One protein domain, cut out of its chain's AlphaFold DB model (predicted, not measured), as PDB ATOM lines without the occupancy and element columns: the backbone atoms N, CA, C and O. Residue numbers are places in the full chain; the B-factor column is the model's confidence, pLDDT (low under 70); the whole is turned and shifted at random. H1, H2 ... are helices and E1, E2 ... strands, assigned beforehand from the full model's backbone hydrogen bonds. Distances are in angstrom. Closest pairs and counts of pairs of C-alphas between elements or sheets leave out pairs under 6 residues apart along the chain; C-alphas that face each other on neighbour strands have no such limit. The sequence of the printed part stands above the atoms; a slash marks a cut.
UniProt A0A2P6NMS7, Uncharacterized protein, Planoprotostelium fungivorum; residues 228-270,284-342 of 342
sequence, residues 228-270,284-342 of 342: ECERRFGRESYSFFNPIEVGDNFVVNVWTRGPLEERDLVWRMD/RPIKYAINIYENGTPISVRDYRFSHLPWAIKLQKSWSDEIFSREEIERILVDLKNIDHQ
ATOM      1  N   GLU A 228      23.730 -17.114 -28.563       88.25
ATOM      2  CA  GLU A 228      23.680 -18.232 -29.509       88.25
ATOM      3  C   GLU A 228      22.269 -18.383 -30.082       88.25
ATOM      4  O   GLU A 228      22.049 -18.312 -31.293       88.25
ATOM      5  N   CYS A 229      21.293 -18.632 -29.205       88.69
ATOM      6  CA  CYS A 229      19.923 -18.900 -29.618       88.69
ATOM      7  C   CYS A 229      18.900 -18.688 -28.500       88.69
ATOM      8  O   CYS A 229      19.201 -18.776 -27.310       88.69
ATOM      9  N   GLU A 230      17.643 -18.506 -28.898       91.31
ATOM     10  CA  GLU A 230      16.485 -18.515 -28.007       91.31
ATOM     11  C   GLU A 230      15.650 -19.779 -28.264       91.31
ATOM     12  O   GLU A 230      15.378 -20.145 -29.412       91.31
ATOM     13  N   ARG A 231      15.231 -20.473 -27.202       91.75
ATOM     14  CA  ARG A 231      14.294 -21.603 -27.285       91.75
ATOM     15  C   ARG A 231      13.142 -21.422 -26.316       91.75
ATOM     16  O   ARG A 231      13.316 -20.950 -25.197       91.75
ATOM     17  N   ARG A 232      11.963 -21.882 -26.727       90.31
ATOM     18  CA  ARG A 232      10.755 -21.860 -25.899       90.31
ATOM     19  C   ARG A 232      10.432 -23.247 -25.371       90.31
ATOM     20  O   ARG A 232      10.366 -24.205 -26.139       90.31
ATOM     21  N   PHE A 233      10.174 -23.334 -24.072       88.25
ATOM     22  CA  PHE A 233       9.677 -24.537 -23.413       88.25
ATOM     23  C   PHE A 233       8.326 -24.214 -22.770       88.25
ATOM     24  O   PHE A 233       8.233 -23.580 -21.720       88.25
ATOM     25  N   GLY A 234       7.242 -24.612 -23.439       92.69
ATOM     26  CA  GLY A 234       5.890 -24.230 -23.037       92.69
ATOM     27  C   GLY A 234       5.657 -22.724 -23.199       92.69
ATOM     28  O   GLY A 234       5.691 -22.211 -24.314       92.69
ATOM     29  N   ARG A 235       5.395 -22.023 -22.089       88.38
ATOM     30  CA  ARG A 235       5.175 -20.561 -22.064       88.38
ATOM     31  C   ARG A 235       6.439 -19.763 -21.753       88.38
ATOM     32  O   ARG A 235       6.405 -18.537 -21.776       88.38
ATOM     33  N   GLU A 236       7.519 -20.448 -21.412       88.88
ATOM     34  CA  GLU A 236       8.751 -19.830 -20.946       88.88
ATOM     35  C   GLU A 236       9.746 -19.758 -22.102       88.88
ATOM     36  O   GLU A 236       9.897 -20.720 -22.863       88.88
ATOM     37  N   SER A 237      10.400 -18.607 -22.244       90.31
ATOM     38  CA  SER A 237      11.497 -18.419 -23.193       90.31
ATOM     39  C   SER A 237      12.824 -18.537 -22.470       90.31
ATOM     40  O   SER A 237      12.932 -18.121 -21.319       90.31
ATOM     41  N   TYR A 238      13.814 -19.108 -23.138       92.19
ATOM     42  CA  TYR A 238      15.157 -19.287 -22.620       92.19
ATOM     43  C   TYR A 238      16.147 -18.831 -23.671       92.19
ATOM     44  O   TYR A 238      16.100 -19.295 -24.810       92.19
ATOM     45  N   SER A 239      17.061 -17.972 -23.259       93.06
ATOM     46  CA  SER A 239      18.149 -17.486 -24.089       93.06
ATOM     47  C   SER A 239      19.436 -18.176 -23.665       93.06
ATOM     48  O   SER A 239      19.784 -18.192 -22.481       93.06
ATOM     49  N   PHE A 240      20.108 -18.784 -24.633       92.56
ATOM     50  CA  PHE A 240      21.368 -19.492 -24.464       92.56
ATOM     51  C   PHE A 240      22.480 -18.683 -25.113       92.56
ATOM     52  O   PHE A 240      22.308 -18.127 -26.202       92.56
ATOM     53  N   PHE A 241      23.613 -18.634 -24.430       93.69
ATOM     54  CA  PHE A 241      24.814 -17.982 -24.915       93.69
ATOM     55  C   PHE A 241      25.858 -19.029 -25.295       93.69
ATOM     56  O   PHE A 241      25.840 -20.147 -24.769       93.69
ATOM     57  N   ASN A 242      26.774 -18.641 -26.179       94.12
ATOM     58  CA  ASN A 242      27.913 -19.454 -26.563       94.12
ATOM     59  C   ASN A 242      28.708 -19.858 -25.307       94.12
ATOM     60  O   ASN A 242      28.931 -19.014 -24.428       94.12
ATOM     61  N   PRO A 243      29.133 -21.130 -25.205       95.38
ATOM     62  CA  PRO A 243      30.023 -21.573 -24.141       95.38
ATOM     63  C   PRO A 243      31.288 -20.714 -24.090       95.38
ATOM     64  O   PRO A 243      31.906 -20.461 -25.123       95.38
ATOM     65  N   ILE A 244      31.674 -20.292 -22.889       94.88
ATOM     66  CA  ILE A 244      32.897 -19.523 -22.658       94.88
ATOM     67  C   ILE A 244      33.981 -20.501 -22.214       94.88
ATOM     68  O   ILE A 244      33.835 -21.153 -21.178       94.88
ATOM     69  N   GLU A 245      35.052 -20.610 -22.991       94.94
ATOM     70  CA  GLU A 245      36.239 -21.378 -22.612       94.94
ATOM     71  C   GLU A 245      37.122 -20.501 -21.712       94.94
ATOM     72  O   GLU A 245      37.439 -19.360 -22.054       94.94
ATOM     73  N   VAL A 246      37.452 -21.000 -20.519       95.12
ATOM     74  CA  VAL A 246      38.251 -20.280 -19.521       95.12
ATOM     75  C   VAL A 246      39.483 -21.110 -19.198       95.12
ATOM     76  O   VAL A 246      39.388 -22.124 -18.509       95.12
ATOM     77  N   GLY A 247      40.635 -20.655 -19.687       92.75
ATOM     78  CA  GLY A 247      41.860 -21.443 -19.599       92.75
ATOM     79  C   GLY A 247      41.764 -22.724 -20.430       92.75
ATOM     80  O   GLY A 247      41.005 -22.775 -21.400       92.75
ATOM     81  N   ASP A 248      42.516 -23.749 -20.036       95.12
ATOM     82  CA  ASP A 248      42.563 -25.016 -20.774       95.12
ATOM     83  C   ASP A 248      41.515 -26.023 -20.275       95.12
ATOM     84  O   ASP A 248      41.049 -26.879 -21.034       95.12
ATOM     85  N   ASN A 249      41.109 -25.920 -19.004       96.56
ATOM     86  CA  ASN A 249      40.277 -26.941 -18.372       96.56
ATOM     87  C   ASN A 249      38.793 -26.567 -18.265       96.56
ATOM     88  O   ASN A 249      37.952 -27.471 -18.220       96.56
ATOM     89  N   PHE A 250      38.430 -25.280 -18.214       96.94
ATOM     90  CA  PHE A 250      37.068 -24.874 -17.855       96.94
ATOM     91  C   PHE A 250      36.208 -24.428 -19.040       96.94
ATOM     92  O   PHE A 250      36.642 -23.716 -19.942       96.94
ATOM     93  N   VAL A 251      34.926 -24.800 -18.991       96.69
ATOM     94  CA  VAL A 251      33.882 -24.318 -19.904       96.69
ATOM     95  C   VAL A 251      32.682 -23.835 -19.095       96.69
ATOM     96  O   VAL A 251      32.134 -24.576 -18.275       96.69
ATOM     97  N   VAL A 252      32.240 -22.605 -19.346       95.81
ATOM     98  CA  VAL A 252      31.101 -21.978 -18.667       95.81
ATOM     99  C   VAL A 252      29.950 -21.785 -19.647       95.81
ATOM    100  O   VAL A 252      30.046 -21.027 -20.607       95.81
ATOM    101  N   ASN A 253      28.823 -22.439 -19.372       95.19
ATOM    102  CA  ASN A 253      27.588 -22.273 -20.131       95.19
ATOM    103  C   ASN A 253      26.668 -21.293 -19.410       95.19
ATOM    104  O   ASN A 253      26.219 -21.583 -18.300       95.19
ATOM    105  N   VAL A 254      26.334 -20.183 -20.065       94.94
ATOM    106  CA  VAL A 254      25.448 -19.143 -19.529       94.94
ATOM    107  C   VAL A 254      24.083 -19.224 -20.206       94.94
ATOM    108  O   VAL A 254      23.974 -19.463 -21.410       94.94
ATOM    109  N   TRP A 255      23.018 -19.032 -19.433       94.12
ATOM    110  CA  TRP A 255      21.659 -18.921 -19.952       94.12
ATOM    111  C   TRP A 255      20.790 -18.044 -19.049       94.12
ATOM    112  O   TRP A 255      21.120 -17.778 -17.896       94.12
ATOM    113  N   THR A 256      19.669 -17.575 -19.579       93.00
ATOM    114  CA  THR A 256      18.671 -16.785 -18.846       93.00
ATOM    115  C   THR A 256      17.275 -17.145 -19.336       93.00
ATOM    116  O   THR A 256      17.097 -17.652 -20.446       93.00
ATOM    117  N   ARG A 257      16.280 -16.955 -18.484       90.44
ATOM    118  CA  ARG A 257      14.870 -17.232 -18.697       90.44
ATOM    119  C   ARG A 257      14.123 -15.907 -18.802       90.44
ATOM    120  O   ARG A 257      14.187 -15.025 -17.957       90.44
ATOM    121  N   GLY A 258      13.304 -15.822 -19.835       85.44
ATOM    122  CA  GLY A 258      12.542 -14.641 -20.192       85.44
ATOM    123  C   GLY A 258      12.928 -14.124 -21.572       85.44
ATOM    124  O   GLY A 258      13.958 -14.518 -22.126       85.44
ATOM    125  N   PRO A 259      12.067 -13.282 -22.160       73.94
ATOM    126  CA  PRO A 259      12.413 -12.577 -23.378       73.94
ATOM    127  C   PRO A 259      13.563 -11.618 -23.065       73.94
ATOM    128  O   PRO A 259      13.434 -10.763 -22.188       73.94
ATOM    129  N   LEU A 260      14.678 -11.779 -23.773       73.94
ATOM    130  CA  LEU A 260      15.705 -10.748 -23.818       73.94
ATOM    131  C   LEU A 260      15.232  -9.661 -24.773       73.94
ATOM    132  O   LEU A 260      14.730  -9.960 -25.859       73.94
ATOM    133  N   GLU A 261      15.374  -8.401 -24.380       77.31
ATOM    134  CA  GLU A 261      15.242  -7.341 -25.362       77.31
ATOM    135  C   GLU A 261      16.507  -7.263 -26.217       77.31
ATOM    136  O   GLU A 261      17.586  -7.674 -25.800       77.31
ATOM    137  N   GLU A 262      16.404  -6.690 -27.415       66.94
ATOM    138  CA  GLU A 262      17.526  -6.578 -28.358       66.94
ATOM    139  C   GLU A 262      18.767  -5.901 -27.745       66.94
ATOM    140  O   GLU A 262      19.901  -6.263 -28.050       66.94
ATOM    141  N   ARG A 263      18.553  -4.977 -26.803       64.94
ATOM    142  CA  ARG A 263      19.620  -4.302 -26.046       64.94
ATOM    143  C   ARG A 263      20.346  -5.225 -25.067       64.94
ATOM    144  O   ARG A 263      21.504  -4.984 -24.757       64.94
ATOM    145  N   ASP A 264      19.674  -6.269 -24.598       68.19
ATOM    146  CA  ASP A 264      20.215  -7.238 -23.648       68.19
ATOM    147  C   ASP A 264      20.964  -8.381 -24.360       68.19
ATOM    148  O   ASP A 264      21.783  -9.067 -23.750       68.19
ATOM    149  N   LEU A 265      20.712  -8.573 -25.664       64.25
ATOM    150  CA  LEU A 265      21.431  -9.535 -26.512       64.25
ATOM    151  C   LEU A 265      22.879  -9.111 -26.757       64.25
ATOM    152  O   LEU A 265      23.765  -9.950 -26.921       64.25
ATOM    153  N   VAL A 266      23.130  -7.803 -26.772       66.69
ATOM    154  CA  VAL A 266      24.460  -7.245 -26.982       66.69
ATOM    155  C   VAL A 266      25.103  -7.016 -25.621       66.69
ATOM    156  O   VAL A 266      25.045  -5.929 -25.051       66.69
ATOM    157  N   TRP A 267      25.834  -8.017 -25.125       66.25
ATOM    158  CA  TRP A 267      26.744  -7.821 -23.985       66.25
ATOM    159  C   TRP A 267      27.800  -6.729 -24.262       66.25
ATOM    160  O   TRP A 267      28.443  -6.230 -23.335       66.25
ATOM    161  N   ARG A 268      27.957  -6.333 -25.533       56.19
ATOM    162  CA  ARG A 268      29.015  -5.469 -26.060       56.19
ATOM    163  C   ARG A 268      28.771  -3.955 -26.087       56.19
ATOM    164  O   ARG A 268      29.706  -3.257 -26.448       56.19
ATOM    165  N   MET A 269      27.621  -3.407 -25.701       45.62
ATOM    166  CA  MET A 269      27.383  -1.954 -25.842       45.62
ATOM    167  C   MET A 269      26.448  -1.451 -24.742       45.62
ATOM    168  O   MET A 269      25.391  -2.026 -24.545       45.62
ATOM    169  N   ASP A 270      26.691  -0.422 -23.937       46.88
ATOM    170  CA  ASP A 270      27.750   0.571 -23.803       46.88
ATOM    171  C   ASP A 270      27.659   1.063 -22.350       46.88
ATOM    172  O   ASP A 270      26.598   1.539 -21.934       46.88
ATOM    173  N   ARG A 284      13.873  -4.629 -14.018       77.19
ATOM    174  CA  ARG A 284      14.438  -5.618 -13.110       77.19
ATOM    175  C   ARG A 284      15.785  -6.046 -13.698       77.19
ATOM    176  O   ARG A 284      15.840  -6.293 -14.901       77.19
ATOM    177  N   PRO A 285      16.848  -6.109 -12.885       83.00
ATOM    178  CA  PRO A 285      18.135  -6.582 -13.363       83.00
ATOM    179  C   PRO A 285      17.975  -8.001 -13.906       83.00
ATOM    180  O   PRO A 285      17.330  -8.842 -13.271       83.00
ATOM    181  N   ILE A 286      18.541  -8.242 -15.088       85.75
ATOM    182  CA  ILE A 286      18.541  -9.561 -15.714       85.75
ATOM    183  C   ILE A 286      19.384 -10.482 -14.852       85.75
ATOM    184  O   ILE A 286      20.485 -10.126 -14.421       85.75
ATOM    185  N   LYS A 287      18.833 -11.658 -14.585       90.69
ATOM    186  CA  LYS A 287      19.518 -12.697 -13.840       90.69
ATOM    187  C   LYS A 287      19.882 -13.822 -14.785       90.69
ATOM    188  O   LYS A 287      19.108 -14.206 -15.660       90.69
ATOM    189  N   TYR A 288      21.066 -14.353 -14.568       92.25
ATOM    190  CA  TYR A 288      21.638 -15.419 -15.354       92.25
ATOM    191  C   TYR A 288      21.793 -16.662 -14.487       92.25
ATOM    192  O   TYR A 288      21.989 -16.600 -13.268       92.25
ATOM    193  N   ALA A 289      21.724 -17.804 -15.141       93.19
ATOM    194  CA  ALA A 289      22.107 -19.085 -14.596       93.19
ATOM    195  C   ALA A 289      23.323 -19.600 -15.368       93.19
ATOM    196  O   ALA A 289      23.496 -19.322 -16.558       93.19
ATOM    197  N   ILE A 290      24.182 -20.336 -14.669       94.19
ATOM    198  CA  ILE A 290      25.430 -20.849 -15.226       94.19
ATOM    199  C   ILE A 290      25.573 -22.335 -14.929       94.19
ATOM    200  O   ILE A 290      25.130 -22.815 -13.887       94.19
ATOM    201  N   ASN A 291      26.227 -23.050 -15.835       93.88
ATOM    202  CA  ASN A 291      26.734 -24.394 -15.600       93.88
ATOM    203  C   ASN A 291      28.230 -24.391 -15.902       93.88
ATOM    204  O   ASN A 291      28.622 -23.957 -16.985       93.88
ATOM    205  N   ILE A 292      29.042 -24.879 -14.970       95.50
ATOM    206  CA  ILE A 292      30.500 -24.909 -15.109       95.50
ATOM    207  C   ILE A 292      30.938 -26.359 -15.303       95.50
ATOM    208  O   ILE A 292      30.499 -27.252 -14.573       95.50
ATOM    209  N   TYR A 293      31.793 -26.578 -16.293       96.44
ATOM    210  CA  TYR A 293      32.387 -27.863 -16.623       96.44
ATOM    211  C   TYR A 293      33.902 -27.748 -16.534       96.44
ATOM    212  O   TYR A 293      34.466 -26.732 -16.927       96.44
ATOM    213  N   GLU A 294      34.546 -28.802 -16.059       96.94
ATOM    214  CA  GLU A 294      35.992 -28.969 -16.051       96.94
ATOM    215  C   GLU A 294      36.326 -30.244 -16.822       96.94
ATOM    216  O   GLU A 294      35.789 -31.314 -16.521       96.94
ATOM    217  N   ASN A 295      37.156 -30.138 -17.859       96.50
ATOM    218  CA  ASN A 295      37.542 -31.266 -18.707       96.50
ATOM    219  C   ASN A 295      36.330 -32.052 -19.245       96.50
ATOM    220  O   ASN A 295      36.316 -33.280 -19.317       96.50
ATOM    221  N   GLY A 296      35.262 -31.322 -19.589       95.50
ATOM    222  CA  GLY A 296      33.995 -31.877 -20.080       95.50
ATOM    223  C   GLY A 296      33.072 -32.464 -19.006       95.50
ATOM    224  O   GLY A 296      31.942 -32.835 -19.322       95.50
ATOM    225  N   THR A 297      33.494 -32.509 -17.741       96.19
ATOM    226  CA  THR A 297      32.694 -33.027 -16.624       96.19
ATOM    227  C   THR A 297      32.061 -31.870 -15.849       96.19
ATOM    228  O   THR A 297      32.756 -30.904 -15.543       96.19
ATOM    229  N   PRO A 298      30.757 -31.906 -15.516       95.00
ATOM    230  CA  PRO A 298      30.147 -30.850 -14.715       95.00
ATOM    231  C   PRO A 298      30.794 -30.791 -13.329       95.00
ATOM    232  O   PRO A 298      30.913 -31.814 -12.649       95.00
ATOM    233  N   ILE A 299      31.178 -29.589 -12.900       93.56
ATOM    234  CA  ILE A 299      31.803 -29.390 -11.593       93.56
ATOM    235  C   ILE A 299      30.810 -29.736 -10.486       93.56
ATOM    236  O   ILE A 299      29.641 -29.338 -10.506       93.56
ATOM    237  N   SER A 300      31.292 -30.476  -9.488       89.62
ATOM    238  CA  SER A 300      30.497 -30.823  -8.318       89.62
ATOM    239  C   SER A 300      30.224 -29.600  -7.452       89.62
ATOM    240  O   SER A 300      31.107 -28.809  -7.136       89.62
ATOM    241  N   VAL A 301      28.995 -29.521  -6.948       78.00
ATOM    242  CA  VAL A 301      28.543 -28.502  -5.993       78.00
ATOM    243  C   VAL A 301      29.464 -28.400  -4.769       78.00
ATOM    244  O   VAL A 301      29.621 -27.332  -4.190       78.00
ATOM    245  N   ARG A 302      30.069 -29.517  -4.362       86.12
ATOM    246  CA  ARG A 302      30.886 -29.627  -3.144       86.12
ATOM    247  C   ARG A 302      32.385 -29.569  -3.411       86.12
ATOM    248  O   ARG A 302      33.159 -30.018  -2.572       86.12
ATOM    249  N   ASP A 303      32.790 -29.075  -4.572       91.00
ATOM    250  CA  ASP A 303      34.203 -28.930  -4.873       91.00
ATOM    251  C   ASP A 303      34.833 -27.873  -3.946       91.00
ATOM    252  O   ASP A 303      34.441 -26.703  -3.915       91.00
ATOM    253  N   TYR A 304      35.773 -28.339  -3.122       92.69
ATOM    254  CA  TYR A 304      36.419 -27.557  -2.073       92.69
ATOM    255  C   TYR A 304      37.352 -26.486  -2.639       92.69
ATOM    256  O   TYR A 304      37.645 -25.513  -1.947       92.69
ATOM    257  N   ARG A 305      37.781 -26.607  -3.903       93.19
ATOM    258  CA  ARG A 305      38.615 -25.589  -4.551       93.19
ATOM    259  C   ARG A 305      37.883 -24.259  -4.647       93.19
ATOM    260  O   ARG A 305      38.495 -23.217  -4.464       93.19
ATOM    261  N   PHE A 306      36.561 -24.287  -4.820       93.44
ATOM    262  CA  PHE A 306      35.745 -23.077  -4.929       93.44
ATOM    263  C   PHE A 306      35.105 -22.654  -3.604       93.44
ATOM    264  O   PHE A 306      34.468 -21.609  -3.555       93.44
ATOM    265  N   SER A 307      35.244 -23.414  -2.510       91.31
ATOM    266  CA  SER A 307      34.457 -23.169  -1.287       91.31
ATOM    267  C   SER A 307      34.732 -21.819  -0.619       91.31
ATOM    268  O   SER A 307      33.910 -21.338   0.157       91.31
ATOM    269  N   HIS A 308      35.887 -21.219  -0.904       93.25
ATOM    270  CA  HIS A 308      36.273 -19.903  -0.406       93.25
ATOM    271  C   HIS A 308      35.716 -18.746  -1.257       93.25
ATOM    272  O   HIS A 308      35.758 -17.595  -0.824       93.25
ATOM    273  N   LEU A 309      35.174 -19.031  -2.447       94.62
ATOM    274  CA  LEU A 309      34.679 -18.023  -3.377       94.62
ATOM    275  C   LEU A 309      33.209 -17.672  -3.084       94.62
ATOM    276  O   LEU A 309      32.358 -18.567  -3.010       94.62
ATOM    277  N   PRO A 310      32.847 -16.378  -2.976       93.56
ATOM    278  CA  PRO A 310      31.479 -15.968  -2.642       93.56
ATOM    279  C   PRO A 310      30.418 -16.471  -3.631       93.56
ATOM    280  O   PRO A 310      29.317 -16.861  -3.230       93.56
ATOM    281  N   TRP A 311      30.742 -16.491  -4.927       93.31
ATOM    282  CA  TRP A 311      29.824 -16.961  -5.964       93.31
ATOM    283  C   TRP A 311      29.591 -18.470  -5.892       93.31
ATOM    284  O   TRP A 311      28.493 -18.924  -6.205       93.31
ATOM    285  N   ALA A 312      30.570 -19.249  -5.429       92.31
ATOM    286  CA  ALA A 312      30.433 -20.694  -5.309       92.31
ATOM    287  C   ALA A 312      29.440 -21.051  -4.201       92.31
ATOM    288  O   ALA A 312      28.580 -21.905  -4.392       92.31
ATOM    289  N   ILE A 313      29.461 -20.317  -3.083       89.81
ATOM    290  CA  ILE A 313      28.465 -20.450  -2.007       89.81
ATOM    291  C   ILE A 313      27.051 -20.153  -2.536       89.81
ATOM    292  O   ILE A 313      26.084 -20.823  -2.165       89.81
ATOM    293  N   LYS A 314      26.913 -19.153  -3.416       90.06
ATOM    294  CA  LYS A 314      25.638 -18.813  -4.068       90.06
ATOM    295  C   LYS A 314      25.194 -19.907  -5.037       90.06
ATOM    296  O   LYS A 314      24.031 -20.307  -5.009       90.06
ATOM    297  N   LEU A 315      26.126 -20.430  -5.835       87.81
ATOM    298  CA  LEU A 315      25.884 -21.545  -6.741       87.81
ATOM    299  C   LEU A 315      25.357 -22.745  -5.947       87.81
ATOM    300  O   LEU A 315      24.271 -23.229  -6.239       87.81
ATOM    301  N   GLN A 316      26.032 -23.131  -4.858       83.62
ATOM    302  CA  GLN A 316      25.645 -24.242  -3.978       83.62
ATOM    303  C   GLN A 316      24.208 -24.180  -3.461       83.62
ATOM    304  O   GLN A 316      23.568 -25.220  -3.305       83.62
ATOM    305  N   LYS A 317      23.692 -22.977  -3.203       82.38
ATOM    306  CA  LYS A 317      22.351 -22.784  -2.641       82.38
ATOM    307  C   LYS A 317      21.232 -22.838  -3.684       82.38
ATOM    308  O   LYS A 317      20.097 -23.109  -3.305       82.38
ATOM    309  N   SER A 318      21.520 -22.585  -4.962       68.25
ATOM    310  CA  SER A 318      20.470 -22.226  -5.933       68.25
ATOM    311  C   SER A 318      20.793 -22.607  -7.383       68.25
ATOM    312  O   SER A 318      20.573 -21.829  -8.302       68.25
ATOM    313  N   TRP A 319      21.246 -23.842  -7.618       62.84
ATOM    314  CA  TRP A 319      21.475 -24.387  -8.973       62.84
ATOM    315  C   TRP A 319      20.246 -24.345  -9.907       62.84
ATOM    316  O   TRP A 319      20.394 -24.546 -11.109       62.84
ATOM    317  N   SER A 320      19.035 -24.127  -9.385       62.03
ATOM    318  CA  SER A 320      17.802 -24.054 -10.180       62.03
ATOM    319  C   SER A 320      17.369 -22.645 -10.563       62.03
ATOM    320  O   SER A 320      16.499 -22.511 -11.424       62.03
ATOM    321  N   ASP A 321      17.928 -21.621  -9.921       67.06
ATOM    322  CA  ASP A 321      17.366 -20.281  -9.986       67.06
ATOM    323  C   ASP A 321      18.304 -19.359 -10.756       67.06
ATOM    324  O   ASP A 321      19.522 -19.511 -10.757       67.06
ATOM    325  N   GLU A 322      17.733 -18.387 -11.452       68.25
ATOM    326  CA  GLU A 322      18.508 -17.323 -12.068       68.25
ATOM    327  C   GLU A 322      19.050 -16.443 -10.944       68.25
ATOM    328  O   GLU A 322      18.304 -15.697 -10.301       68.25
ATOM    329  N   ILE A 323      20.339 -16.572 -10.654       84.50
ATOM    330  CA  ILE A 323      20.936 -15.957  -9.468       84.50
ATOM    331  C   ILE A 323      22.004 -14.935  -9.801       84.50
ATOM    332  O   ILE A 323      22.194 -14.021  -9.000       84.50
ATOM    333  N   PHE A 324      22.697 -15.070 -10.926       92.38
ATOM    334  CA  PHE A 324      23.907 -14.301 -11.172       92.38
ATOM    335  C   PHE A 324      23.615 -13.009 -11.918       92.38
ATOM    336  O   PHE A 324      22.881 -13.012 -12.905       92.38
ATOM    337  N   SER A 325      24.183 -11.901 -11.449       92.12
ATOM    338  CA  SER A 325      24.287 -10.692 -12.260       92.12
ATOM    339  C   SER A 325      25.418 -10.841 -13.277       92.12
ATOM    340  O   SER A 325      26.268 -11.732 -13.176       92.12
ATOM    341  N   ARG A 326      25.454  -9.940 -14.257       89.38
ATOM    342  CA  ARG A 326      26.540  -9.882 -15.235       89.38
ATOM    343  C   ARG A 326      27.906  -9.716 -14.560       89.38
ATOM    344  O   ARG A 326      28.845 -10.434 -14.881       89.38
ATOM    345  N   GLU A 327      28.000  -8.811 -13.592       91.25
ATOM    346  CA  GLU A 327      29.238  -8.512 -12.864       91.25
ATOM    347  C   GLU A 327      29.700  -9.702 -12.015       91.25
ATOM    348  O   GLU A 327      30.890  -9.855 -11.748       91.25
ATOM    349  N   GLU A 328      28.763 -10.533 -11.552       93.44
ATOM    350  CA  GLU A 328      29.096 -11.783 -10.874       93.44
ATOM    351  C   GLU A 328      29.647 -12.815 -11.860       93.44
ATOM    352  O   GLU A 328      30.637 -13.456 -11.531       93.44
ATOM    353  N   ILE A 329      29.080 -12.943 -13.068       93.88
ATOM    354  CA  ILE A 329      29.636 -13.821 -14.114       93.88
ATOM    355  C   ILE A 329      31.063 -13.402 -14.463       93.88
ATOM    356  O   ILE A 329      31.948 -14.248 -14.476       93.88
ATOM    357  N   GLU A 330      31.314 -12.111 -14.680       93.06
ATOM    358  CA  GLU A 330      32.661 -11.603 -14.976       93.06
ATOM    359  C   GLU A 330      33.667 -11.985 -13.870       93.06
ATOM    360  O   GLU A 330      34.762 -12.459 -14.168       93.06
ATOM    361  N   ARG A 331      33.279 -11.885 -12.589       94.00
ATOM    362  CA  ARG A 331      34.116 -12.346 -11.464       94.00
ATOM    363  C   ARG A 331      34.355 -13.855 -11.479       94.00
ATOM    364  O   ARG A 331      35.476 -14.282 -11.240       94.00
ATOM    365  N   ILE A 332      33.331 -14.650 -11.793       95.06
ATOM    366  CA  ILE A 332      33.447 -16.112 -11.899       95.06
ATOM    367  C   ILE A 332      34.484 -16.489 -12.956       95.06
ATOM    368  O   ILE A 332      35.329 -17.340 -12.701       95.06
ATOM    369  N   LEU A 333      34.458 -15.834 -14.120       94.94
ATOM    370  CA  LEU A 333      35.417 -16.098 -15.197       94.94
ATOM    371  C   LEU A 333      36.858 -15.768 -14.772       94.94
ATOM    372  O   LEU A 333      37.767 -16.544 -15.059       94.94
ATOM    373  N   VAL A 334      37.069 -14.662 -14.048       94.88
ATOM    374  CA  VAL A 334      38.393 -14.304 -13.499       94.88
ATOM    375  C   VAL A 334      38.868 -15.338 -12.481       94.88
ATOM    376  O   VAL A 334      40.006 -15.796 -12.560       94.88
ATOM    377  N   ASP A 335      38.006 -15.724 -11.543       95.38
ATOM    378  CA  ASP A 335      38.364 -16.677 -10.493       95.38
ATOM    379  C   ASP A 335      38.694 -18.058 -11.074       95.38
ATOM    380  O   ASP A 335      39.681 -18.670 -10.671       95.38
ATOM    381  N   LEU A 336      37.920 -18.529 -12.059       95.50
ATOM    382  CA  LEU A 336      38.193 -19.787 -12.759       95.50
ATOM    383  C   LEU A 336      39.534 -19.747 -13.496       95.50
ATOM    384  O   LEU A 336      40.303 -20.697 -13.397       95.50
ATOM    385  N   LYS A 337      39.855 -18.632 -14.165       94.88
ATOM    386  CA  LYS A 337      41.157 -18.450 -14.822       94.88
ATOM    387  C   LYS A 337      42.314 -18.495 -13.819       94.88
ATOM    388  O   LYS A 337      43.350 -19.083 -14.100       94.88
ATOM    389  N   ASN A 338      42.138 -17.904 -12.638       94.25
ATOM    390  CA  ASN A 338      43.155 -17.943 -11.584       94.25
ATOM    391  C   ASN A 338      43.350 -19.352 -11.008       94.25
ATOM    392  O   ASN A 338      44.465 -19.690 -10.621       94.25
ATOM    393  N   ILE A 339      42.284 -20.155 -10.937       94.50
ATOM    394  CA  ILE A 339      42.338 -21.547 -10.471       94.50
ATOM    395  C   ILE A 339      42.986 -22.456 -11.515       94.50
ATOM    396  O   ILE A 339      43.734 -23.343 -11.134       94.50
ATOM    397  N   ASP A 340      42.747 -22.222 -12.806       93.69
ATOM    398  CA  ASP A 340      43.364 -22.992 -13.898       93.69
ATOM    399  C   ASP A 340      44.903 -22.909 -13.897       93.69
ATOM    400  O   ASP A 340      45.586 -23.822 -14.349       93.69
ATOM    401  N   HIS A 341      45.457 -21.819 -13.356       90.62
ATOM    402  CA  HIS A 341      46.900 -21.603 -13.238       90.62
ATOM    403  C   HIS A 341      47.541 -22.179 -11.959       90.62
ATOM    404  O   HIS A 341      48.762 -22.070 -11.816       90.62
ATOM    405  N   GLN A 342      46.757 -22.735 -11.027       88.25
ATOM    406  CA  GLN A 342      47.244 -23.368  -9.787       88.25
ATOM    407  C   GLN A 342      47.368 -24.879  -9.952       88.25
ATOM    408  O   GLN A 342      48.397 -25.417  -9.483       88.25
TER     409      GLN A 342
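What this domain is: This is residues 228 to 270 and 284 to 342 of the 342 residues of an uncharacterized protein of Planoprotostelium fungivorum (UniProt A0A2P6NMS7). A twisted antiparallel sheet of five strands is covered toward one end of one face by the long helix H3, while the hairpin E1 and E2 reaches out at the other end. The short helix H2 sits crosswise next to H3, off the sheet. The 102 printed residues have five named strands and three named helices, in the order E1 E2 E3 E4 H1 E5 H2 H3, class mixed. The whole is compact, with a radius of gyration of the C-alphas of 14.0 A and spans of 40 by 28 by 25 A.

How they stand to each other: E1, residues 228 to 233, and E2, residues 236 to 241, form an antiparallel hairpin, with N 231 and O 238 2.8 A apart. E2 runs on into E3, residues 244 to 246, at 44 degrees. E2 and E3 lie on one side of E4, residues 250 to 257, both antiparallel to it: N 239 and O 256 are 2.8 A apart, N 244 and O 252 2.9 A. E3 and E4 form a hairpin. E5, residues 289 to 294, lies on the other side, antiparallel, with N 253 and O 291 2.8 A apart; these pairs are within hydrogen-bond range. H1, residues 262 to 265, is only just not on the branched sheet, with 4 pairs of C-alphas within 10 A. H3, residues 326 to 340, is on it at a height of 9.4 A, along the strands, at 12 degrees to E4 on the local plane; the closest C-alphas of E3 and H3 are those of Val 246 and Lys 337, 5.8 A. H2, residues 310 to 317, is close to but not clearly touching H3, about perpendicular at 78 degrees; their closest C-alphas, of Trp 311 and Ile 332, are 7.0 A apart. In H2 and H3 every O i to N i+4 pair is within hydrogen-bond range; H1 is too short for one.

Where its parts are: E1 begins at C-alpha 228 (23.680, -18.232, -29.509). E4 is 23.5 A long, E5 17.1 A. H3, 21.4 A, ends at C-alpha 340 (43.364, -22.992, -13.898).

The domain as a whole: The C-alphas farthest apart, of Arg 235 and Gln 342, are 43.9 A apart. Residues 271 to 283 are cut out, with 18.2 A between C-alphas 270 and 284. E5 to H2 is a long link. Residues 262 to 270 and 318 to 322 have pLDDT under 70.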